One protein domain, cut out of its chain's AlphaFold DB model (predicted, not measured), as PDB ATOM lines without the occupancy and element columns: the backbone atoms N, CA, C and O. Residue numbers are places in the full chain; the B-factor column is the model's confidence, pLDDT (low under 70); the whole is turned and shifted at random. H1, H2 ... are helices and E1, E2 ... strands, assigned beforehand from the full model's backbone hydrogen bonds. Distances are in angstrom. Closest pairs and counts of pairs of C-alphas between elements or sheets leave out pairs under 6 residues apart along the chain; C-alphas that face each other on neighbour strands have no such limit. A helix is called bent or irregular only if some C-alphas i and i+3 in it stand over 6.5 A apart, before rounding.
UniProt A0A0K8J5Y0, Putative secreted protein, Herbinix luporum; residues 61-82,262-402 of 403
ATOM      1  N   LEU A  61      49.467  47.885 -27.986       89.25
ATOM      2  CA  LEU A  61      48.601  49.020 -28.292       89.25
ATOM      3  C   LEU A  61      48.944  49.618 -29.657       89.25
ATOM      4  O   LEU A  61      50.105  49.910 -29.939       89.25
ATOM      5  N   ILE A  62      47.913  49.868 -30.457       88.44
ATOM      6  CA  ILE A  62      47.959  50.652 -31.692       88.44
ATOM      7  C   ILE A  62      47.150  51.921 -31.431       88.44
ATOM      8  O   ILE A  62      46.053  51.861 -30.879       88.44
ATOM      9  N   GLN A  63      47.697  53.088 -31.752       88.00
ATOM     10  CA  GLN A  63      47.056  54.365 -31.447       88.00
ATOM     11  C   GLN A  63      47.194  55.308 -32.626       88.00
ATOM     12  O   GLN A  63      48.294  55.490 -33.143       88.00
ATOM     13  N   ASN A  64      46.106  55.985 -32.976       83.62
ATOM     14  CA  ASN A  64      46.153  57.050 -33.961       83.62
ATOM     15  C   ASN A  64      45.258  58.210 -33.521       83.62
ATOM     16  O   ASN A  64      44.034  58.102 -33.446       83.62
ATOM     17  N   LYS A  65      45.891  59.356 -33.247       80.75
ATOM     18  CA  LYS A  65      45.210  60.588 -32.818       80.75
ATOM     19  C   LYS A  65      44.303  61.167 -33.898       80.75
ATOM     20  O   LYS A  65      43.266  61.732 -33.572       80.75
ATOM     21  N   THR A  66      44.703  61.051 -35.161       79.19
ATOM     22  CA  THR A  66      43.942  61.546 -36.313       79.19
ATOM     23  C   THR A  66      42.709  60.682 -36.559       79.19
ATOM     24  O   THR A  66      41.646  61.219 -36.852       79.19
ATOM     25  N   ALA A  67      42.831  59.364 -36.383       79.62
ATOM     26  CA  ALA A  67      41.709  58.429 -36.450       79.62
ATOM     27  C   ALA A  67      40.885  58.360 -35.147       79.62
ATOM     28  O   ALA A  67      39.815  57.763 -35.133       79.62
ATOM     29  N   GLY A  68      41.363  58.974 -34.059       85.94
ATOM     30  CA  GLY A  68      40.615  59.150 -32.813       85.94
ATOM     31  C   GLY A  68      40.479  57.899 -31.940       85.94
ATOM     32  O   GLY A  68      39.590  57.872 -31.089       85.94
ATOM     33  N   TYR A  69      41.340  56.885 -32.098       92.06
ATOM     34  CA  TYR A  69      41.236  55.627 -31.345       92.06
ATOM     35  C   TYR A  69      42.553  55.154 -30.709       92.06
ATOM     36  O   TYR A  69      43.662  55.507 -31.125       92.06
ATOM     37  N   GLN A  70      42.399  54.313 -29.688       93.38
ATOM     38  CA  GLN A  70      43.403  53.413 -29.139       93.38
ATOM     39  C   GLN A  70      42.863  51.980 -29.244       93.38
ATOM     40  O   GLN A  70      41.856  51.643 -28.623       93.38
ATOM     41  N   GLY A  71      43.538  51.144 -30.026       93.44
ATOM     42  CA  GLY A  71      43.256  49.723 -30.179       93.44
ATOM     43  C   GLY A  71      44.204  48.881 -29.337       93.44
ATOM     44  O   GLY A  71      45.420  48.970 -29.482       93.44
ATOM     45  N   GLN A  72      43.653  48.054 -28.459       95.25
ATOM     46  CA  GLN A  72      44.383  47.040 -27.710       95.25
ATOM     47  C   GLN A  72      44.220  45.701 -28.420       95.25
ATOM     48  O   GLN A  72      43.105  45.191 -28.531       95.25
ATOM     49  N   GLN A  73      45.322  45.124 -28.902       96.50
ATOM     50  CA  GLN A  73      45.305  43.748 -29.384       96.50
ATOM     51  C   GLN A  73      45.085  42.835 -28.178       96.50
ATOM     52  O   GLN A  73      45.820  42.914 -27.193       96.50
ATOM     53  N   LEU A  74      44.066  41.984 -28.252       97.25
ATOM     54  CA  LEU A  74      43.710  41.031 -27.203       97.25
ATOM     55  C   LEU A  74      44.239  39.638 -27.527       97.25
ATOM     56  O   LEU A  74      44.762  38.948 -26.657       97.25
ATOM     57  N   LEU A  75      44.110  39.221 -28.784       97.25
ATOM     58  CA  LEU A  75      44.505  37.893 -29.232       97.25
ATOM     59  C   LEU A  75      44.920  37.946 -30.703       97.25
ATOM     60  O   LEU A  75      44.297  38.650 -31.497       97.25
ATOM     61  N   ARG A  76      45.957  37.189 -31.057       96.25
ATOM     62  CA  ARG A  76      46.249  36.798 -32.440       96.25
ATOM     63  C   ARG A  76      46.459  35.299 -32.491       96.25
ATOM     64  O   ARG A  76      47.201  34.753 -31.672       96.25
ATOM     65  N   VAL A  77      45.824  34.676 -33.471       96.88
ATOM     66  CA  VAL A  77      45.956  33.254 -33.756       96.88
ATOM     67  C   VAL A  77      46.304  33.093 -35.227       96.88
ATOM     68  O   VAL A  77      45.578  33.598 -36.080       96.88
ATOM     69  N   ASP A  78      47.400  32.402 -35.502       95.25
ATOM     70  CA  ASP A  78      47.810  32.035 -36.852       95.25
ATOM     71  C   ASP A  78      47.421  30.581 -37.118       95.25
ATOM     72  O   ASP A  78      47.517  29.723 -36.239       95.25
ATOM     73  N   PHE A  79      46.981  30.314 -38.340       94.50
ATOM     74  CA  PHE A  79      46.547  29.010 -38.808       94.50
ATOM     75  C   PHE A  79      47.354  28.650 -40.042       94.50
ATOM     76  O   PHE A  79      47.233  29.296 -41.084       94.50
ATOM     77  N   LYS A  80      48.168  27.605 -39.917       94.19
ATOM     78  CA  LYS A  80      48.955  27.062 -41.021       94.19
ATOM     79  C   LYS A  80      48.268  25.845 -41.595       94.19
ATOM     80  O   LYS A  80      47.989  24.904 -40.850       94.19
ATOM     81  N   ALA A  81      47.971  25.865 -42.885       91.94
ATOM     82  CA  ALA A  81      47.315  24.750 -43.540       91.94
ATOM     83  C   ALA A  81      48.205  23.505 -43.474       91.94
ATOM     84  O   ALA A  81      49.383  23.533 -43.833       91.94
ATOM     85  N   LYS A  82      47.624  22.390 -43.035       93.62
ATOM     86  CA  LYS A  82      48.159  21.062 -43.320       93.62
ATOM     87  C   LYS A  82      47.512  20.588 -44.590       93.62
ATOM     88  O   LYS A  82      46.289  20.452 -44.648       93.62
ATOM     89  N   ASP A 262      47.330  23.699 -38.408       94.56
ATOM     90  CA  ASP A 262      48.152  23.955 -37.226       94.56
ATOM     91  C   ASP A 262      47.857  25.356 -36.695       94.56
ATOM     92  O   ASP A 262      48.175  26.364 -37.324       94.56
ATOM     93  N   MET A 263      47.246  25.400 -35.516       95.25
ATOM     94  CA  MET A 263      46.898  26.629 -34.817       95.25
ATOM     95  C   MET A 263      48.028  27.057 -33.873       95.25
ATOM     96  O   MET A 263      48.447  26.276 -33.014       95.25
ATOM     97  N   ASP A 264      48.452  28.316 -33.969       95.88
ATOM     98  CA  ASP A 264      49.426  28.939 -33.071       95.88
ATOM     99  C   ASP A 264      48.880  30.241 -32.471       95.88
ATOM    100  O   ASP A 264      48.453  31.148 -33.183       95.88
ATOM    101  N   ILE A 265      48.899  30.358 -31.140       96.31
ATOM    102  CA  ILE A 265      48.520  31.598 -30.449       96.31
ATOM    103  C   ILE A 265      49.770  32.470 -30.342       96.31
ATOM    104  O   ILE A 265      50.557  32.347 -29.403       96.31
ATOM    105  N   VAL A 266      49.923  33.380 -31.302       95.06
ATOM    106  CA  VAL A 266      51.090  34.266 -31.424       95.06
ATOM    107  C   VAL A 266      51.104  35.336 -30.331       95.06
ATOM    108  O   VAL A 266      52.161  35.732 -29.841       95.06
ATOM    109  N   TYR A 267      49.928  35.818 -29.935       95.62
ATOM    110  CA  TYR A 267      49.793  36.831 -28.894       95.62
ATOM    111  C   TYR A 267      48.503  36.627 -28.107       95.62
ATOM    112  O   TYR A 267      47.459  36.364 -28.696       95.62
ATOM    113  N   GLU A 268      48.572  36.822 -26.791       96.12
ATOM    114  CA  GLU A 268      47.437  36.749 -25.875       96.12
ATOM    115  C   GLU A 268      47.601  37.746 -24.722       96.12
ATOM    116  O   GLU A 268      48.529  37.637 -23.912       96.12
ATOM    117  N   ASP A 269      46.638  38.653 -24.583       95.00
ATOM    118  CA  ASP A 269      46.527  39.526 -23.427       95.00
ATOM    119  C   ASP A 269      45.752  38.848 -22.290       95.00
ATOM    120  O   ASP A 269      44.533  38.958 -22.151       95.00
ATOM    121  N   LYS A 270      46.499  38.161 -21.426       92.88
ATOM    122  CA  LYS A 270      45.963  37.482 -20.233       92.88
ATOM    123  C   LYS A 270      45.363  38.422 -19.190       92.88
ATOM    124  O   LYS A 270      44.756  37.937 -18.237       92.88
ATOM    125  N   SER A 271      45.592  39.731 -19.300       92.62
ATOM    126  CA  SER A 271      45.038  40.706 -18.359       92.62
ATOM    127  C   SER A 271      43.581  41.059 -18.672       92.62
ATOM    128  O   SER A 271      42.862  41.507 -17.777       92.62
ATOM    129  N   PHE A 272      43.125  40.807 -19.903       93.69
ATOM    130  CA  PHE A 272      41.748  41.050 -20.306       93.69
ATOM    131  C   PHE A 272      40.798  40.021 -19.677       93.69
ATOM    132  O   PHE A 272      40.925  38.817 -19.893       93.69
ATOM    133  N   GLU A 273      39.815  40.500 -18.909       93.56
ATOM    134  CA  GLU A 273      38.925  39.655 -18.095       93.56
ATOM    135  C   GLU A 273      38.181  38.588 -18.917       93.56
ATOM    136  O   GLU A 273      37.969  37.476 -18.437       93.56
ATOM    137  N   ALA A 274      37.818  38.902 -20.166       94.88
ATOM    138  CA  ALA A 274      37.067  38.008 -21.046       94.88
ATOM    139  C   ALA A 274      37.923  37.325 -22.128       94.88
ATOM    140  O   ALA A 274      37.387  36.895 -23.151       94.88
ATOM    141  N   ILE A 275      39.241  37.194 -21.923       95.81
ATOM    142  CA  ILE A 275      40.156  36.605 -22.918       95.81
ATOM    143  C   ILE A 275      39.766  35.175 -23.327       95.81
ATOM    144  O   ILE A 275      39.911  34.809 -24.490       95.81
ATOM    145  N   ASP A 276      39.198  34.377 -22.419       96.31
ATOM    146  CA  ASP A 276      38.730  33.021 -22.740       96.31
ATOM    147  C   ASP A 276      37.563  33.025 -23.743       96.31
ATOM    148  O   ASP A 276      37.461  32.125 -24.580       96.31
ATOM    149  N   THR A 277      36.708  34.053 -23.715       95.88
ATOM    150  CA  THR A 277      35.647  34.245 -24.715       95.88
ATOM    151  C   THR A 277      36.251  34.590 -26.074       95.88
ATOM    152  O   THR A 277      35.901  33.954 -27.065       95.88
ATOM    153  N   VAL A 278      37.212  35.520 -26.113       96.19
ATOM    154  CA  VAL A 278      37.937  35.922 -27.336       96.19
ATOM    155  C   VAL A 278      38.627  34.715 -27.976       96.19
ATOM    156  O   VAL A 278      38.490  34.479 -29.176       96.19
ATOM    157  N   LYS A 279      39.305  33.892 -27.166       96.31
ATOM    158  CA  LYS A 279      39.913  32.633 -27.616       96.31
ATOM    159  C   LYS A 279      38.896  31.672 -28.188       96.31
ATOM    160  O   LYS A 279      39.133  31.106 -29.242       96.31
ATOM    161  N   LYS A 280      37.765  31.477 -27.510       95.19
ATOM    162  CA  LYS A 280      36.718  30.583 -28.004       95.19
ATOM    163  C   LYS A 280      36.186  31.037 -29.369       95.19
ATOM    164  O   LYS A 280      35.890  30.180 -30.196       95.19
ATOM    165  N   THR A 281      36.075  32.345 -29.592       94.62
ATOM    166  CA  THR A 281      35.654  32.910 -30.878       94.62
ATOM    167  C   THR A 281      36.706  32.682 -31.963       94.62
ATOM    168  O   THR A 281      36.376  32.106 -32.997       94.62
ATOM    169  N   LEU A 282      37.968  33.068 -31.734       95.19
ATOM    170  CA  LEU A 282      39.008  32.953 -32.766       95.19
ATOM    171  C   LEU A 282      39.475  31.511 -33.008       95.19
ATOM    172  O   LEU A 282      39.822  31.164 -34.125       95.19
ATOM    173  N   CYS A 283      39.438  30.635 -32.007       94.00
ATOM    174  CA  CYS A 283      39.793  29.220 -32.160       94.00
ATOM    175  C   CYS A 283      38.614  28.345 -32.636       94.00
ATOM    176  O   CYS A 283      38.657  27.123 -32.484       94.00
ATOM    177  N   ASN A 284      37.532  28.939 -33.150       90.50
ATOM    178  CA  ASN A 284      36.357  28.195 -33.593       90.50
ATOM    179  C   ASN A 284      36.632  27.454 -34.912       90.50
ATOM    180  O   ASN A 284      36.724  28.071 -35.969       90.50
ATOM    181  N   SER A 285      36.669  26.121 -34.859       84.88
ATOM    182  CA  SER A 285      36.913  25.262 -36.029       84.88
ATOM    183  C   SER A 285      35.853  25.374 -37.130       84.88
ATOM    184  O   SER A 285      36.110  24.956 -38.249       84.88
ATOM    185  N   ASN A 286      34.671  25.924 -36.835       86.00
ATOM    186  CA  ASN A 286      33.577  26.053 -37.805       86.00
ATOM    187  C   ASN A 286      33.593  27.397 -38.554       86.00
ATOM    188  O   ASN A 286      32.626  27.721 -39.243       86.00
ATOM    189  N   LEU A 287      34.628  28.227 -38.385       84.88
ATOM    190  CA  LEU A 287      34.672  29.564 -38.985       84.88
ATOM    191  C   LEU A 287      34.593  29.519 -40.521       84.88
ATOM    192  O   LEU A 287      33.877  30.322 -41.117       84.88
ATOM    193  N   SER A 288      35.264  28.550 -41.148       79.06
ATOM    194  CA  SER A 288      35.210  28.314 -42.597       79.06
ATOM    195  C   SER A 288      33.788  28.022 -43.083       79.06
ATOM    196  O   SER A 288      33.326  28.631 -44.046       79.06
ATOM    197  N   ASP A 289      33.060  27.154 -42.377       82.00
ATOM    198  CA  ASP A 289      31.679  26.795 -42.716       82.00
ATOM    199  C   ASP A 289      30.734  27.992 -42.566       82.00
ATOM    200  O   ASP A 289      29.815  28.175 -43.370       82.00
ATOM    201  N   ILE A 290      30.967  28.830 -41.549       84.69
ATOM    202  CA  ILE A 290      30.208  30.067 -41.331       84.69
ATOM    203  C   ILE A 290      30.428  31.027 -42.500       84.69
ATOM    204  O   ILE A 290      29.455  31.567 -43.023       84.69
ATOM    205  N   LEU A 291      31.675  31.222 -42.930       84.75
ATOM    206  CA  LEU A 291      31.998  32.085 -44.067       84.75
ATOM    207  C   LEU A 291      31.363  31.575 -45.358       84.75
ATOM    208  O   LEU A 291      30.723  32.351 -46.067       84.75
ATOM    209  N   TYR A 292      31.481  30.275 -45.632       81.25
ATOM    210  CA  TYR A 292      30.883  29.653 -46.810       81.25
ATOM    211  C   TYR A 292      29.356  29.812 -46.832       81.25
ATOM    212  O   TYR A 292      28.771  30.120 -47.864       81.25
ATOM    213  N   SER A 293      28.706  29.656 -45.676       85.12
ATOM    214  CA  SER A 293      27.244  29.728 -45.558       85.12
ATOM    215  C   SER A 293      26.675  31.149 -45.650       85.12
ATOM    216  O   SER A 293      25.466  31.300 -45.800       85.12
ATOM    217  N   ASN A 294      27.519  32.177 -45.527       84.12
ATOM    218  CA  ASN A 294      27.112  33.584 -45.472       84.12
ATOM    219  C   ASN A 294      27.823  34.440 -46.536       84.12
ATOM    220  O   ASN A 294      28.100  35.617 -46.304       84.12
ATOM    221  N   ASP A 295      28.167  33.847 -47.684       85.25
ATOM    222  CA  ASP A 295      28.815  34.527 -48.815       85.25
ATOM    223  C   ASP A 295      30.065  35.350 -48.417       85.25
ATOM    224  O   ASP A 295      30.342  36.417 -48.969       85.25
ATOM    225  N   GLY A 296      30.843  34.854 -47.448       85.69
ATOM    226  CA  GLY A 296      32.079  35.481 -46.969       85.69
ATOM    227  C   GLY A 296      31.891  36.614 -45.952       85.69
ATOM    228  O   GLY A 296      32.847  37.333 -45.651       85.69
ATOM    229  N   VAL A 297      30.686  36.793 -45.401       90.56
ATOM    230  CA  VAL A 297      30.387  37.815 -44.386       90.56
ATOM    231  C   VAL A 297      30.014  37.165 -43.056       90.56
ATOM    232  O   VAL A 297      29.257  36.204 -43.013       90.56
ATOM    233  N   ILE A 298      30.513  37.710 -41.946       92.94
ATOM    234  CA  ILE A 298      30.098  37.308 -40.596       92.94
ATOM    235  C   ILE A 298      29.329  38.464 -39.970       92.94
ATOM    236  O   ILE A 298      29.817  39.593 -39.969       92.94
ATOM    237  N   ILE A 299      28.139  38.183 -39.437       93.31
ATOM    238  CA  ILE A 299      27.379  39.137 -38.626       93.31
ATOM    239  C   ILE A 299      27.644  38.798 -37.164       93.31
ATOM    240  O   ILE A 299      27.207  37.758 -36.669       93.31
ATOM    241  N   GLY A 300      28.417  39.651 -36.509       94.62
ATOM    242  CA  GLY A 300      28.751  39.517 -35.105       94.62
ATOM    243  C   GLY A 300      27.610  39.962 -34.192       94.62
ATOM    244  O   GLY A 300      26.664  40.637 -34.595       94.62
ATOM    245  N   THR A 301      27.693  39.556 -32.933       96.38
ATOM    246  CA  THR A 301      26.658  39.811 -31.919       96.38
ATOM    247  C   THR A 301      26.550  41.273 -31.484       96.38
ATOM    248  O   THR A 301      25.518  41.649 -30.938       96.38
ATOM    249  N   GLY A 302      27.583  42.082 -31.733       96.75
ATOM    250  CA  GLY A 302      27.596  43.527 -31.483       96.75
ATOM    251  C   GLY A 302      27.133  44.364 -32.680       96.75
ATOM    252  O   GLY A 302      27.161  45.590 -32.607       96.75
ATOM    253  N   GLU A 303      26.731  43.729 -33.787       97.00
ATOM    254  CA  GLU A 303      26.305  44.413 -35.011       97.00
ATOM    255  C   GLU A 303      24.774  44.433 -35.141       97.00
ATOM    256  O   GLU A 303      24.093  43.424 -34.947       97.00
ATOM    257  N   THR A 304      24.224  45.581 -35.537       96.31
ATOM    258  CA  THR A 304      22.818  45.718 -35.938       96.31
ATOM    259  C   THR A 304      22.713  45.732 -37.459       96.31
ATOM    260  O   THR A 304      23.407  46.499 -38.122       96.31
ATOM    261  N   LEU A 305      21.822  44.901 -38.011       94.81
ATOM    262  CA  LEU A 305      21.527  44.842 -39.443       94.81
ATOM    263  C   LEU A 305      20.271  45.664 -39.771       94.81
ATOM    264  O   LEU A 305      19.221  45.476 -39.153       94.81
ATOM    265  N   TYR A 306      20.362  46.524 -40.783       92.62
ATOM    266  CA  TYR A 306      19.252  47.312 -41.311       92.62
ATOM    267  C   TYR A 306      18.922  46.894 -42.743       92.62
ATOM    268  O   TYR A 306      19.779  46.911 -43.626       92.62
ATOM    269  N   GLU A 307      17.653  46.572 -42.989       83.81
ATOM    270  CA  GLU A 307      17.118  46.396 -44.341       83.81
ATOM    271  C   GLU A 307      16.807  47.777 -44.954       83.81
ATOM    272  O   GLU A 307      16.287  48.659 -44.269       83.81
ATOM    273  N   ASP A 308      17.123  47.973 -46.240       76.69
ATOM    274  CA  ASP A 308      16.818  49.193 -47.010       76.69
ATOM    275  C   ASP A 308      17.417  50.512 -46.453       76.69
ATOM    276  O   ASP A 308      16.763  51.560 -46.438       76.69
ATOM    277  N   SER A 309      18.683  50.478 -46.026       84.38
ATOM    278  CA  SER A 309      19.465  51.642 -45.569       84.38
ATOM    279  C   SER A 309      20.662  51.920 -46.491       84.38
ATOM    280  O   SER A 309      21.169  51.008 -47.142       84.38
ATOM    281  N   ASP A 310      21.151  53.168 -46.514       87.88
ATOM    282  CA  ASP A 310      22.412  53.530 -47.192       87.88
ATOM    283  C   ASP A 310      23.615  52.766 -46.595       87.88
ATOM    284  O   ASP A 310      24.599  52.507 -47.288       87.88
ATOM    285  N   TYR A 311      23.511  52.376 -45.318       92.44
ATOM    286  CA  TYR A 311      24.462  51.524 -44.602       92.44
ATOM    287  C   TYR A 311      23.722  50.367 -43.932       92.44
ATOM    288  O   TYR A 311      22.826  50.598 -43.115       92.44
ATOM    289  N   ALA A 312      24.086  49.138 -44.292       94.50
ATOM    290  CA  ALA A 312      23.411  47.925 -43.843       94.50
ATOM    291  C   ALA A 312      23.770  47.528 -42.405       94.50
ATOM    292  O   ALA A 312      22.980  46.837 -41.770       94.50
ATOM    293  N   TYR A 313      24.916  47.965 -41.877       96.38
ATOM    294  CA  TYR A 313      25.401  47.588 -40.550       96.38
ATOM    295  C   TYR A 313      25.615  48.814 -39.660       96.38
ATOM    296  O   TYR A 313      26.002  49.882 -40.145       96.38
ATOM    297  N   SER A 314      25.412  48.647 -38.352       96.38
ATOM    298  CA  SER A 314      25.962  49.553 -37.342       96.38
ATOM    299  C   SER A 314      26.513  48.818 -36.124       96.38
ATOM    300  O   SER A 314      26.056  47.725 -35.788       96.38
ATOM    301  N   ALA A 315      27.497  49.432 -35.470       96.25
ATOM    302  CA  ALA A 315      28.047  49.008 -34.184       96.25
ATOM    303  C   ALA A 315      28.768  50.190 -33.514       96.25
ATOM    304  O   ALA A 315      29.250  51.082 -34.204       96.25
ATOM    305  N   ASP A 316      28.887  50.191 -32.187       95.69
ATOM    306  CA  ASP A 316      29.772  51.120 -31.461       95.69
ATOM    307  C   ASP A 316      31.193  50.544 -31.460       95.69
ATOM    308  O   ASP A 316      31.550  49.757 -30.583       95.69
ATOM    309  N   ILE A 317      31.975  50.834 -32.505       94.38
ATOM    310  CA  ILE A 317      33.256  50.154 -32.750       94.38
ATOM    311  C   ILE A 317      34.296  50.558 -31.713       94.38
ATOM    312  O   ILE A 317      35.054  49.710 -31.248       94.38
ATOM    313  N   ASN A 318      34.349  51.842 -31.362       94.00
ATOM    314  CA  ASN A 318      35.337  52.410 -30.447       94.00
ATOM    315  C   ASN A 318      34.846  52.507 -28.991       94.00
ATOM    316  O   ASN A 318      35.527  53.128 -28.168       94.00
ATOM    317  N   ASN A 319      33.704  51.886 -28.680       94.69
ATOM    318  CA  ASN A 319      33.105  51.821 -27.350       94.69
ATOM    319  C   ASN A 319      32.912  53.213 -26.713       94.69
ATOM    320  O   ASN A 319      33.164  53.402 -25.516       94.69
ATOM    321  N   ASP A 320      32.521  54.208 -27.515       93.50
ATOM    322  CA  ASP A 320      32.300  55.591 -27.075       93.50
ATOM    323  C   ASP A 320      30.821  55.929 -26.806       93.50
ATOM    324  O   ASP A 320      30.494  57.028 -26.336       93.50
ATOM    325  N   GLY A 321      29.936  54.955 -27.022       93.44
ATOM    326  CA  GLY A 321      28.495  55.054 -26.853       93.44
ATOM    327  C   GLY A 321      27.747  55.554 -28.091       93.44
ATOM    328  O   GLY A 321      26.526  55.713 -28.009       93.44
ATOM    329  N   ASN A 322      28.433  55.823 -29.207       92.94
ATOM    330  CA  ASN A 322      27.820  56.200 -30.478       92.94
ATOM    331  C   ASN A 322      27.962  55.077 -31.511       92.94
ATOM    332  O   ASN A 322      28.972  54.393 -31.577       92.94
ATOM    333  N   GLU A 323      26.943  54.903 -32.352       93.50
ATOM    334  CA  GLU A 323      26.993  53.924 -33.440       93.50
ATOM    335  C   GLU A 323      27.766  54.465 -34.651       93.50
ATOM    336  O   GLU A 323      27.453  55.538 -35.179       93.50
ATOM    337  N   ASP A 324      28.705  53.665 -35.147       94.62
ATOM    338  CA  ASP A 324      29.278  53.776 -36.482       94.62
ATOM    339  C   ASP A 324      28.406  53.013 -37.484       94.62
ATOM    340  O   ASP A 324      28.008  51.878 -37.231       94.62
ATOM    341  N   TYR A 325      28.147  53.609 -38.649       96.50
ATOM    342  CA  TYR A 325      27.380  52.991 -39.736       96.50
ATOM    343  C   TYR A 325      28.305  52.603 -40.888       96.50
ATOM    344  O   TYR A 325      29.129  53.418 -41.317       96.50
ATOM    345  N   TYR A 326      28.157  51.382 -41.402       96.56
ATOM    346  CA  TYR A 326      29.016  50.852 -42.458       96.56
ATOM    347  C   TYR A 326      28.336  49.803 -43.342       96.56
ATOM    348  O   TYR A 326      27.295  49.234 -43.020       96.56
ATOM    349  N   ASN A 327      28.950  49.563 -44.494       95.12
ATOM    350  CA  ASN A 327      28.682  48.430 -45.364       95.12
ATOM    351  C   ASN A 327      29.890  47.500 -45.347       95.12
ATOM    352  O   ASN A 327      31.027  47.964 -45.279       95.12
ATOM    353  N   LYS A 328      29.643  46.195 -45.450       94.69
ATOM    354  CA  LYS A 328      30.676  45.197 -45.719       94.69
ATOM    355  C   LYS A 328      30.121  44.080 -46.591       94.69
ATOM    356  O   LYS A 328      28.974  43.666 -46.415       94.69
ATOM    357  N   ASN A 329      30.936  43.591 -47.513       92.88
ATOM    358  CA  ASN A 329      30.642  42.419 -48.326       92.88
ATOM    359  C   ASN A 329      31.940  41.788 -48.839       92.88
ATOM    360  O   ASN A 329      32.943  42.477 -49.029       92.88
ATOM    361  N   MET A 330      31.906  40.490 -49.135       92.06
ATOM    362  CA  MET A 330      32.959  39.876 -49.936       92.06
ATOM    363  C   MET A 330      32.818  40.339 -51.389       92.06
ATOM    364  O   MET A 330      31.708  40.399 -51.929       92.06
ATOM    365  N   TRP A 331      33.928  40.689 -52.031       91.31
ATOM    366  CA  TRP A 331      33.952  40.969 -53.461       91.31
ATOM    367  C   TRP A 331      34.729  39.900 -54.211       91.31
ATOM    368  O   TRP A 331      35.882  39.614 -53.902       91.31
ATOM    369  N   TYR A 332      34.086  39.355 -55.239       89.56
ATOM    370  CA  TYR A 332      34.637  38.337 -56.121       89.56
ATOM    371  C   TYR A 332      34.999  38.986 -57.465       89.56
ATOM    372  O   TYR A 332      34.109  39.235 -58.288       89.56
ATOM    373  N   PRO A 333      36.277  39.331 -57.705       88.00
ATOM    374  CA  PRO A 333      36.669  40.032 -58.919       88.00
ATOM    375  C   PRO A 333      36.575  39.122 -60.145       88.00
ATOM    376  O   PRO A 333      37.040  37.988 -60.137       88.00
ATOM    377  N   SER A 334      36.068  39.667 -61.249       87.00
ATOM    378  CA  SER A 334      36.072  39.019 -62.568       87.00
ATOM    379  C   SER A 334      37.303  39.409 -63.403       87.00
ATOM    380  O   SER A 334      37.191  39.656 -64.607       87.00
ATOM    381  N   ASN A 335      38.455  39.610 -62.751       90.00
ATOM    382  CA  ASN A 335      39.690  40.028 -63.407       90.00
ATOM    383  C   ASN A 335      40.945  39.416 -62.758       90.00
ATOM    384  O   ASN A 335      40.938  39.083 -61.574       90.00
ATOM    385  N   MET A 336      42.026  39.307 -63.533       88.38
ATOM    386  CA  MET A 336      43.314  38.722 -63.145       88.38
ATOM    387  C   MET A 336      44.191  39.638 -62.289       88.38
ATOM    388  O   MET A 336      45.080  39.156 -61.600       88.38
ATOM    389  N   GLY A 337      43.954  40.951 -62.322       85.56
ATOM    390  CA  GLY A 337      44.761  41.939 -61.604       85.56
ATOM    391  C   GLY A 337      44.301  42.201 -60.172       85.56
ATOM    392  O   GLY A 337      44.916  42.998 -59.469       85.56
ATOM    393  N   THR A 338      43.203  41.589 -59.731       87.62
ATOM    394  CA  THR A 338      42.670  41.773 -58.380       87.62
ATOM    395  C   THR A 338      42.256  40.437 -57.785       87.62
ATOM    396  O   THR A 338      41.811  39.543 -58.504       87.62
ATOM    397  N   VAL A 339      42.410  40.295 -56.472       87.88
ATOM    398  CA  VAL A 339      41.995  39.090 -55.742       87.88
ATOM    399  C   VAL A 339      40.789  39.414 -54.874       87.88
ATOM    400  O   VAL A 339      40.525  40.592 -54.615       87.88
ATOM    401  N   MET A 340      40.058  38.384 -54.463       88.88
ATOM    402  CA  MET A 340      38.937  38.545 -53.550       88.88
ATOM    403  C   MET A 340      39.361  39.254 -52.259       88.88
ATOM    404  O   MET A 340      40.467  39.061 -51.752       88.88
ATOM    405  N   SER A 341      38.489  40.106 -51.741       89.50
ATOM    406  CA  SER A 341      38.734  40.819 -50.492       89.50
ATOM    407  C   SER A 341      37.428  41.314 -49.892       89.50
ATOM    408  O   SER A 341      36.440  41.518 -50.607       89.50
ATOM    409  N   CYS A 342      37.455  41.606 -48.593       93.00
ATOM    410  CA  CYS A 342      36.411  42.403 -47.974       93.00
ATOM    411  C   CYS A 342      36.388  43.788 -48.629       93.00
ATOM    412  O   CYS A 342      37.391  44.503 -48.616       93.00
ATOM    413  N   ILE A 343      35.243  44.184 -49.173       92.56
ATOM    414  CA  ILE A 343      34.952  45.587 -49.460       92.56
ATOM    415  C   ILE A 343      34.131  46.116 -48.300       92.56
ATOM    416  O   ILE A 343      33.193  45.462 -47.845       92.56
ATOM    417  N   TYR A 344      34.501  47.296 -47.822       94.44
ATOM    418  CA  TYR A 344      33.780  47.985 -46.772       94.44
ATOM    419  C   TYR A 344      33.804  49.490 -47.001       94.44
ATOM    420  O   TYR A 344      34.708  50.022 -47.643       94.44
ATOM    421  N   ASP A 345      32.786  50.159 -46.477       94.56
ATOM    422  CA  ASP A 345      32.639  51.609 -46.529       94.56
ATOM    423  C   ASP A 345      32.005  52.089 -45.227       94.56
ATOM    424  O   ASP A 345      30.987  51.542 -44.799       94.56
ATOM    425  N   PHE A 346      32.622  53.083 -44.595       94.12
ATOM    426  CA  PHE A 346      32.181  53.661 -43.329       94.12
ATOM    427  C   PHE A 346      31.666  55.067 -43.564       94.12
ATOM    428  O   PHE A 346      32.291  55.856 -44.270       94.12
ATOM    429  N   LYS A 347      30.569  55.416 -42.892       93.06
ATOM    430  CA  LYS A 347      29.974  56.743 -43.025       93.06
ATOM    431  C   LYS A 347      30.901  57.860 -42.551       93.06
ATOM    432  O   LYS A 347      31.099  58.830 -43.275       93.06
ATOM    433  N   ASP A 348      31.434  57.724 -41.339       87.56
ATOM    434  CA  ASP A 348      32.181  58.782 -40.648       87.56
ATOM    435  C   ASP A 348      33.354  58.213 -39.808       87.56
ATOM    436  O   ASP A 348      33.734  58.799 -38.796       87.56
ATOM    437  N   SER A 349      33.947  57.079 -40.210       88.12
ATOM    438  CA  SER A 349      35.043  56.421 -39.472       88.12
ATOM    439  C   SER A 349      36.160  55.931 -40.392       88.12
ATOM    440  O   SER A 349      35.908  55.413 -41.476       88.12
ATOM    441  N   ILE A 350      37.411  56.082 -39.947       90.69
ATOM    442  CA  ILE A 350      38.614  55.567 -40.632       90.69
ATOM    443  C   ILE A 350      39.368  54.529 -39.790       90.69
ATOM    444  O   ILE A 350      40.471  54.126 -40.150       90.69
ATOM    445  N   ILE A 351      38.792  54.106 -38.658       92.94
ATOM    446  CA  ILE A 351      39.460  53.252 -37.665       92.94
ATOM    447  C   ILE A 351      39.926  51.937 -38.294       92.94
ATOM    448  O   ILE A 351      41.087  51.571 -38.141       92.94
ATOM    449  N   LEU A 352      39.047  51.244 -39.030       93.69
ATOM    450  CA  LEU A 352      39.390  49.958 -39.641       93.69
ATOM    451  C   LEU A 352      40.490  50.098 -40.701       93.69
ATOM    452  O   LEU A 352      41.405  49.280 -40.744       93.69
ATOM    453  N   GLU A 353      40.417  51.135 -41.541       92.31
ATOM    454  CA  GLU A 353      41.433  51.394 -42.567       92.31
ATOM    455  C   GLU A 353      42.800  51.679 -41.937       92.31
ATOM    456  O   GLU A 353      43.806  51.107 -42.358       92.31
ATOM    457  N   ASP A 354      42.840  52.523 -40.907       92.94
ATOM    458  CA  ASP A 354      44.071  52.829 -40.187       92.94
ATOM    459  C   ASP A 354      44.638  51.602 -39.460       92.94
ATOM    460  O   ASP A 354      45.833  51.320 -39.564       92.94
ATOM    461  N   LEU A 355      43.790  50.823 -38.785       93.56
ATOM    462  CA  LEU A 355      44.206  49.598 -38.107       93.56
ATOM    463  C   LEU A 355      44.804  48.588 -39.096       93.56
ATOM    464  O   LEU A 355      45.886  48.062 -38.850       93.56
ATOM    465  N   CYS A 356      44.156  48.366 -40.245       92.69
ATOM    466  CA  CYS A 356      44.679  47.476 -41.284       92.69
ATOM    467  C   CYS A 356      46.023  47.970 -41.838       92.69
ATOM    468  O   CYS A 356      46.927  47.163 -42.039       92.69
ATOM    469  N   ARG A 357      46.197  49.287 -42.029       91.38
ATOM    470  CA  ARG A 357      47.484  49.862 -42.457       91.38
ATOM    471  C   ARG A 357      48.592  49.606 -41.438       91.38
ATOM    472  O   ARG A 357      49.680  49.207 -41.842       91.38
ATOM    473  N   ASN A 358      48.313  49.767 -40.145       91.12
ATOM    474  CA  ASN A 358      49.278  49.488 -39.073       91.12
ATOM    475  C   ASN A 358      49.649  48.000 -38.969       91.12
ATOM    476  O   ASN A 358      50.721  47.671 -38.472       91.12
ATOM    477  N   LEU A 359      48.785  47.105 -39.448       92.00
ATOM    478  CA  LEU A 359      49.049  45.668 -39.479       92.00
ATOM    479  C   LEU A 359      49.805  45.212 -40.734       92.00
ATOM    480  O   LEU A 359      50.224  44.062 -40.766       92.00
ATOM    481  N   THR A 360      50.025  46.078 -41.734       88.56
ATOM    482  CA  THR A 360      50.608  45.701 -43.042       88.56
ATOM    483  C   THR A 360      51.944  44.967 -42.911       88.56
ATOM    484  O   THR A 360      52.132  43.922 -43.528       88.56
ATOM    485  N   ASP A 361      52.857  45.471 -42.076       87.56
ATOM    486  CA  ASP A 361      54.173  44.845 -41.878       87.56
ATOM    487  C   ASP A 361      54.063  43.467 -41.208       87.56
ATOM    488  O   ASP A 361      54.895  42.589 -41.424       87.56
ATOM    489  N   GLU A 362      53.024  43.271 -40.395       88.00
ATOM    490  CA  GLU A 362      52.795  42.045 -39.642       88.00
ATOM    491  C   GLU A 362      52.070  40.966 -40.455       88.00
ATOM    492  O   GLU A 362      52.401  39.788 -40.325       88.00
ATOM    493  N   ILE A 363      51.092  41.360 -41.276       86.88
ATOM    494  CA  ILE A 363      50.321  40.454 -42.144       86.88
ATOM    495  C   ILE A 363      51.058  40.140 -43.452       86.88
ATOM    496  O   ILE A 363      50.703  39.186 -44.142       86.88
ATOM    497  N   GLY A 364      52.053  40.947 -43.829       87.06
ATOM    498  CA  GLY A 364      52.797  40.790 -45.074       87.06
ATOM    499  C   GLY A 364      51.892  40.878 -46.306       87.06
ATOM    500  O   GLY A 364      51.317  41.925 -46.597       87.06
ATOM    501  N   ASN A 365      51.778  39.771 -47.045       83.88
ATOM    502  CA  ASN A 365      50.926  39.675 -48.238       83.88
ATOM    503  C   ASN A 365      49.467  39.307 -47.919       83.88
ATOM    504  O   ASN A 365      48.635  39.267 -48.837       83.88
ATOM    505  N   GLY A 366      49.162  39.054 -46.642       87.88
ATOM    506  CA  GLY A 366      47.828  38.734 -46.168       87.88
ATOM    507  C   GLY A 366      46.823  39.846 -46.460       87.88
ATOM    508  O   GLY A 366      47.144  41.036 -46.489       87.88
ATOM    509  N   ARG A 367      45.568  39.459 -46.696       89.75
ATOM    510  CA  ARG A 367      44.490  40.383 -47.080       89.75
ATOM    511  C   ARG A 367      43.292  40.220 -46.177       89.75
ATOM    512  O   ARG A 367      42.963  39.101 -45.799       89.75
ATOM    513  N   LEU A 368      42.612  41.322 -45.874       93.50
ATOM    514  CA  LEU A 368      41.385  41.279 -45.087       93.50
ATOM    515  C   LEU A 368      40.284  40.560 -45.884       93.50
ATOM    516  O   LEU A 368      39.781  41.088 -46.879       93.50
ATOM    517  N   TYR A 369      39.906  39.367 -45.433       90.81
ATOM    518  CA  TYR A 369      38.786  38.603 -45.985       90.81
ATOM    519  C   TYR A 369      37.466  39.064 -45.383       90.81
ATOM    520  O   TYR A 369      36.492  39.249 -46.102       90.81
ATOM    521  N   THR A 370      37.426  39.275 -44.069       93.88
ATOM    522  CA  THR A 370      36.227  39.768 -43.393       93.88
ATOM    523  C   THR A 370      36.565  40.369 -42.033       93.88
ATOM    524  O   THR A 370      37.659  40.166 -41.500       93.88
ATOM    525  N   PHE A 371      35.599  41.070 -41.453       96.62
ATOM    526  CA  PHE A 371      35.626  41.511 -40.065       96.62
ATOM    527  C   PHE A 371      34.222  41.437 -39.464       96.62
ATOM    528  O   PHE A 371      33.221  41.482 -40.186       96.62
ATOM    529  N   TRP A 372      34.137  41.340 -38.143       97.06
ATOM    530  CA  TRP A 372      32.872  41.390 -37.407       97.06
ATOM    531  C   TRP A 372      33.094  41.903 -35.987       97.06
ATOM    532  O   TRP A 372      34.235  41.966 -35.520       97.06
ATOM    533  N   LEU A 373      32.005  42.277 -35.313       97.75
ATOM    534  CA  LEU A 373      32.046  42.738 -33.930       97.75
ATOM    535  C   LEU A 373      31.167  41.881 -33.027       97.75
ATOM    536  O   LEU A 373      29.978  41.740 -33.293       97.75
ATOM    537  N   ASP A 374      31.725  41.353 -31.938       97.69
ATOM    538  CA  ASP A 374      30.920  40.725 -30.883       97.69
ATOM    539  C   ASP A 374      30.856  41.590 -29.634       97.69
ATOM    540  O   ASP A 374      31.863  42.162 -29.215       97.69
ATOM    541  N   GLU A 375      29.690  41.606 -28.993       96.94
ATOM    542  CA  GLU A 375      29.530  42.206 -27.675       96.94
ATOM    543  C   GLU A 375      30.040  41.229 -26.603       96.94
ATOM    544  O   GLU A 375      29.502  40.136 -26.399       96.94
ATOM    545  N   VAL A 376      31.085  41.627 -25.878       96.00
ATOM    546  CA  VAL A 376      31.687  40.858 -24.787       96.00
ATOM    547  C   VAL A 376      31.839  41.755 -23.562       96.00
ATOM    548  O   VAL A 376      32.565  42.746 -23.571       96.00
ATOM    549  N   ASN A 377      31.158  41.392 -22.471       91.69
ATOM    550  CA  ASN A 377      31.135  42.158 -21.218       91.69
ATOM    551  C   ASN A 377      30.771  43.645 -21.416       91.69
ATOM    552  O   ASN A 377      31.353  44.520 -20.776       91.69
ATOM    553  N   GLY A 378      29.808  43.923 -22.299       90.56
ATOM    554  CA  GLY A 378      29.334  45.279 -22.585       90.56
ATOM    555  C   GLY A 378      30.301  46.136 -23.403       90.56
ATOM    556  O   GLY A 378      30.117  47.347 -23.442       90.56
ATOM    557  N   ASN A 379      31.324  45.531 -24.018       95.06
ATOM    558  CA  ASN A 379      32.176  46.179 -25.013       95.06
ATOM    559  C   ASN A 379      32.073  45.423 -26.338       95.06
ATOM    560  O   ASN A 379      32.058  44.192 -26.341       95.06
ATOM    561  N   ASN A 380      32.081  46.138 -27.453       97.56
ATOM    562  CA  ASN A 380      32.245  45.554 -28.772       97.56
ATOM    563  C   ASN A 380      33.726  45.270 -29.031       97.56
ATOM    564  O   ASN A 380      34.581  46.153 -28.903       97.56
ATOM    565  N   LEU A 381      34.021  44.026 -29.393       98.19
ATOM    566  CA  LEU A 381      35.347  43.576 -29.799       98.19
ATOM    567  C   LEU A 381      35.382  43.415 -31.311       98.19
ATOM    568  O   LEU A 381      34.542  42.716 -31.870       98.19
ATOM    569  N   LEU A 382      36.370  44.031 -31.956       98.12
ATOM    570  CA  LEU A 382      36.585  43.938 -33.394       98.12
ATOM    571  C   LEU A 382      37.451  42.720 -33.713       98.12
ATOM    572  O   LEU A 382      38.591  42.628 -33.249       98.12
ATOM    573  N   TYR A 383      36.935  41.824 -34.549       98.12
ATOM    574  CA  TYR A 383      37.685  40.691 -35.076       98.12
ATOM    575  C   TYR A 383      38.014  40.874 -36.546       98.12
ATOM    576  O   TYR A 383      37.162  41.297 -37.325       98.12
ATOM    577  N   LEU A 384      39.241  40.518 -36.925       97.19
ATOM    578  CA  LEU A 384      39.732  40.605 -38.298       97.19
ATOM    579  C   LEU A 384      40.197  39.231 -38.769       97.19
ATOM    580  O   LEU A 384      40.957  38.566 -38.063       97.19
ATOM    581  N   TYR A 385      39.779  38.842 -39.973       95.12
ATOM    582  CA  TYR A 385      40.289  37.676 -40.685       95.12
ATOM    583  C   TYR A 385      41.205  38.144 -41.809       95.12
ATOM    584  O   TYR A 385      40.728  38.739 -42.782       95.12
ATOM    585  N   PHE A 386      42.488  37.796 -41.732       94.06
ATOM    586  CA  PHE A 386      43.441  37.963 -42.828       94.06
ATOM    587  C   PHE A 386      43.801  36.613 -43.443       94.06
ATOM    588  O   PHE A 386      44.293  35.743 -42.741       94.06
ATOM    589  N   GLY A 387      43.566  36.433 -44.740       90.44
ATOM    590  CA  GLY A 387      44.004  35.240 -45.472       90.44
ATOM    591  C   GLY A 387      45.306  35.503 -46.220       90.44
ATOM    592  O   GLY A 387      45.450  36.569 -46.827       90.44
ATOM    593  N   ASP A 388      46.224  34.541 -46.181       88.94
ATOM    594  CA  ASP A 388      47.500  34.550 -46.894       88.94
ATOM    595  C   ASP A 388      47.748  33.176 -47.530       88.94
ATOM    596  O   ASP A 388      48.190  32.225 -46.890       88.94
ATOM    597  N   ASN A 389      47.430  33.062 -48.817       85.56
ATOM    598  CA  ASN A 389      47.412  31.787 -49.522       85.56
ATOM    599  C   ASN A 389      46.445  30.774 -48.868       85.56
ATOM    600  O   ASN A 389      45.257  31.066 -48.707       85.56
ATOM    601  N   LEU A 390      46.942  29.592 -48.501       87.19
ATOM    602  CA  LEU A 390      46.186  28.568 -47.783       87.19
ATOM    603  C   LEU A 390      46.154  28.830 -46.269       87.19
ATOM    604  O   LEU A 390      45.296  28.274 -45.581       87.19
ATOM    605  N   ASP A 391      47.049  29.685 -45.770       91.31
ATOM    606  CA  ASP A 391      47.166  30.070 -44.368       91.31
ATOM    607  C   ASP A 391      46.259  31.269 -44.054       91.31
ATOM    608  O   ASP A 391      45.790  31.999 -44.937       91.31
ATOM    609  N   TYR A 392      45.998  31.500 -42.770       92.88
ATOM    610  CA  TYR A 392      45.291  32.699 -42.334       92.88
ATOM    611  C   TYR A 392      45.624  33.084 -40.894       92.88
ATOM    612  O   TYR A 392      46.065  32.272 -40.085       92.88
ATOM    613  N   SER A 393      45.358  34.342 -40.563       95.31
ATOM    614  CA  SER A 393      45.521  34.905 -39.230       95.31
ATOM    615  C   SER A 393      44.232  35.573 -38.782       95.31
ATOM    616  O   SER A 393      43.595  36.323 -39.526       95.31
ATOM    617  N   LEU A 394      43.871  35.330 -37.530       96.75
ATOM    618  CA  LEU A 394      42.741  35.963 -36.872       96.75
ATOM    619  C   LEU A 394      43.226  36.877 -35.761       96.75
ATOM    620  O   LEU A 394      44.086  36.512 -34.957       96.75
ATOM    621  N   TYR A 395      42.611  38.047 -35.682       97.62
ATOM    622  CA  TYR A 395      42.923  39.058 -34.686       97.62
ATOM    623  C   TYR A 395      41.679  39.430 -33.898       97.62
ATOM    624  O   TYR A 395      40.595  39.507 -34.465       97.62
ATOM    625  N   GLY A 396      41.854  39.709 -32.609       98.00
ATOM    626  CA  GLY A 396      40.835  40.299 -31.749       98.00
ATOM    627  C   GLY A 396      41.356  41.579 -31.110       98.00
ATOM    628  O   GLY A 396      42.425  41.571 -30.495       98.00
ATOM    629  N   PHE A 397      40.590  42.657 -31.238       97.94
ATOM    630  CA  PHE A 397      40.920  43.978 -30.719       97.94
ATOM    631  C   PHE A 397      39.800  44.534 -29.842       97.94
ATOM    632  O   PHE A 397      38.622  44.444 -30.182       97.94
ATOM    633  N   LEU A 398      40.184  45.186 -28.747       97.12
ATOM    634  CA  LEU A 398      39.334  46.150 -28.057       97.12
ATOM    635  C   LEU A 398      39.705  47.544 -28.558       97.12
ATOM    636  O   LEU A 398      40.831  47.998 -28.350       97.12
ATOM    637  N   ILE A 399      38.771  48.223 -29.214       95.69
ATOM    638  CA  ILE A 399      38.970  49.597 -29.672       95.69
ATOM    639  C   ILE A 399      38.309  50.541 -28.672       95.69
ATOM    640  O   ILE A 399      37.179  50.328 -28.247       95.69
ATOM    641  N   SER A 400      39.036  51.584 -28.290       93.00
ATOM    642  CA  SER A 400      38.580  52.621 -27.368       93.00
ATOM    643  C   SER A 400      38.826  54.004 -27.961       93.00
ATOM    644  O   SER A 400      39.778  54.196 -28.721       93.00
ATOM    645  N   GLN A 401      38.001  54.990 -27.612       86.50
ATOM    646  CA  GLN A 401      38.247  56.379 -27.997       86.50
ATOM    647  C   GLN A 401      39.591  56.882 -27.439       86.50
ATOM    648  O   GLN A 401      39.897  56.712 -26.253       86.50
ATOM    649  N   TYR A 402      40.386  57.536 -28.289       78.31
ATOM    650  CA  TYR A 402      41.632  58.172 -27.868       78.31
ATOM    651  C   TYR A 402      41.317  59.338 -26.912       78.31
ATOM    652  O   TYR A 402      40.549  60.235 -27.262       78.31
TER     653      TYR A 402
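AT A GLANCE: This is residues 61 to 82 and 262 to 402 of the 403 residues of the protein "Putative secreted protein" of Herbinix luporum (UniProt A0A0K8J5Y0). A twisted sheet of six strands, E1 E2 E3 E7 E8 E9, curls round helix H3 on one face and has H1 on the other. A small sheet, E4 - E5 - E6, packs by the E7 edge, partly face to face with it, and H2 sits by itself beside a long loop. The 163 printed residues hold three named helices and nine named strands, in the order E1 E2 E3 H1 H2 E4 E5 E6 H3 E7 E8 E9. Both sheets are antiparallel, the larger one branched, and the class is mixed. The whole is compact, with a radius of gyration of the C-alphas of 15.2 A and spans of 41 by 40 by 29 A.

IN THESE COORDINATES: E1, residues 61 to 64, begins at C-alpha 61 (48.601, 49.020, -28.292). E2, residues 69 to 82, is 37.2 A long and bends by 55 degrees at residue 72. E3 is residues 262 to 268, H1 275 to 282 and H2 287 to 293. E4 is residues 313 to 315, E5 324 to 331, 21.8 A long, and E6 341 to 346. H3, residues 351 to 363, 17.4 A long, is irregular: C-alphas 358 and 361 are 7.3 A apart. E7, residues 367 to 376, 25.7 A long, bends by 52 degrees at residue 370. E8, residues 379 to 388, is 29.1 A long. E9, residues 391 to 401, 32.2 A long, ends at C-alpha 401 (38.247, 56.379, -27.997).

HOW THE PARTS SIT: E1 and E2 form a hairpin, with N 62 and O 71 2.8 A apart. E1 and E3 lie on one side of E2, E9 on the other; N 78 and O 264 are 2.8 A apart, as are N 72 and O 398. E7 E8 E9 is a meander, each strand the antiparallel neighbour of the one before, with N 369 and O 385 2.8 A apart and N 393 and O 386 2.8 A. E4 E5 E6 is another, with N 313 and O 326 2.9 A apart and N 327 and O 345 2.9 A. The two sheets form a sandwich, two sheets face to face, with best planes 11 degrees apart; the closest C-alphas of E6 and E7, Cys 342 and Tyr 369, are 4.9 A apart. H1 is on the larger sheet, with Leu 282 and Leu 394 the closest C-alphas of H1 and E9, 6.3 A. H3 is on it too, the closest C-alphas to E2 being Ile 351 and Tyr 69, 7.0 A, and only grazes the smaller sheet. H2 is on neither sheet and is apart from H1. In H1 and H2 every O i to N i+4 pair is within hydrogen-bond range; in H3, 7 of 9.

THE WHOLE: The two C-alphas farthest apart, of Ser 271 and Asn 335, are 45.4 A apart. Residues 83 to 261 are not printed, and C-alphas 82 and 262 are 6.7 A apart across the cut. The link from H2 to E4 is long, residues 294 to 312, of which residues 304 to 305 pair with residues 313 to 314 of E4. The mean pLDDT of the printed part is 91.9, and no printed residue is under 70.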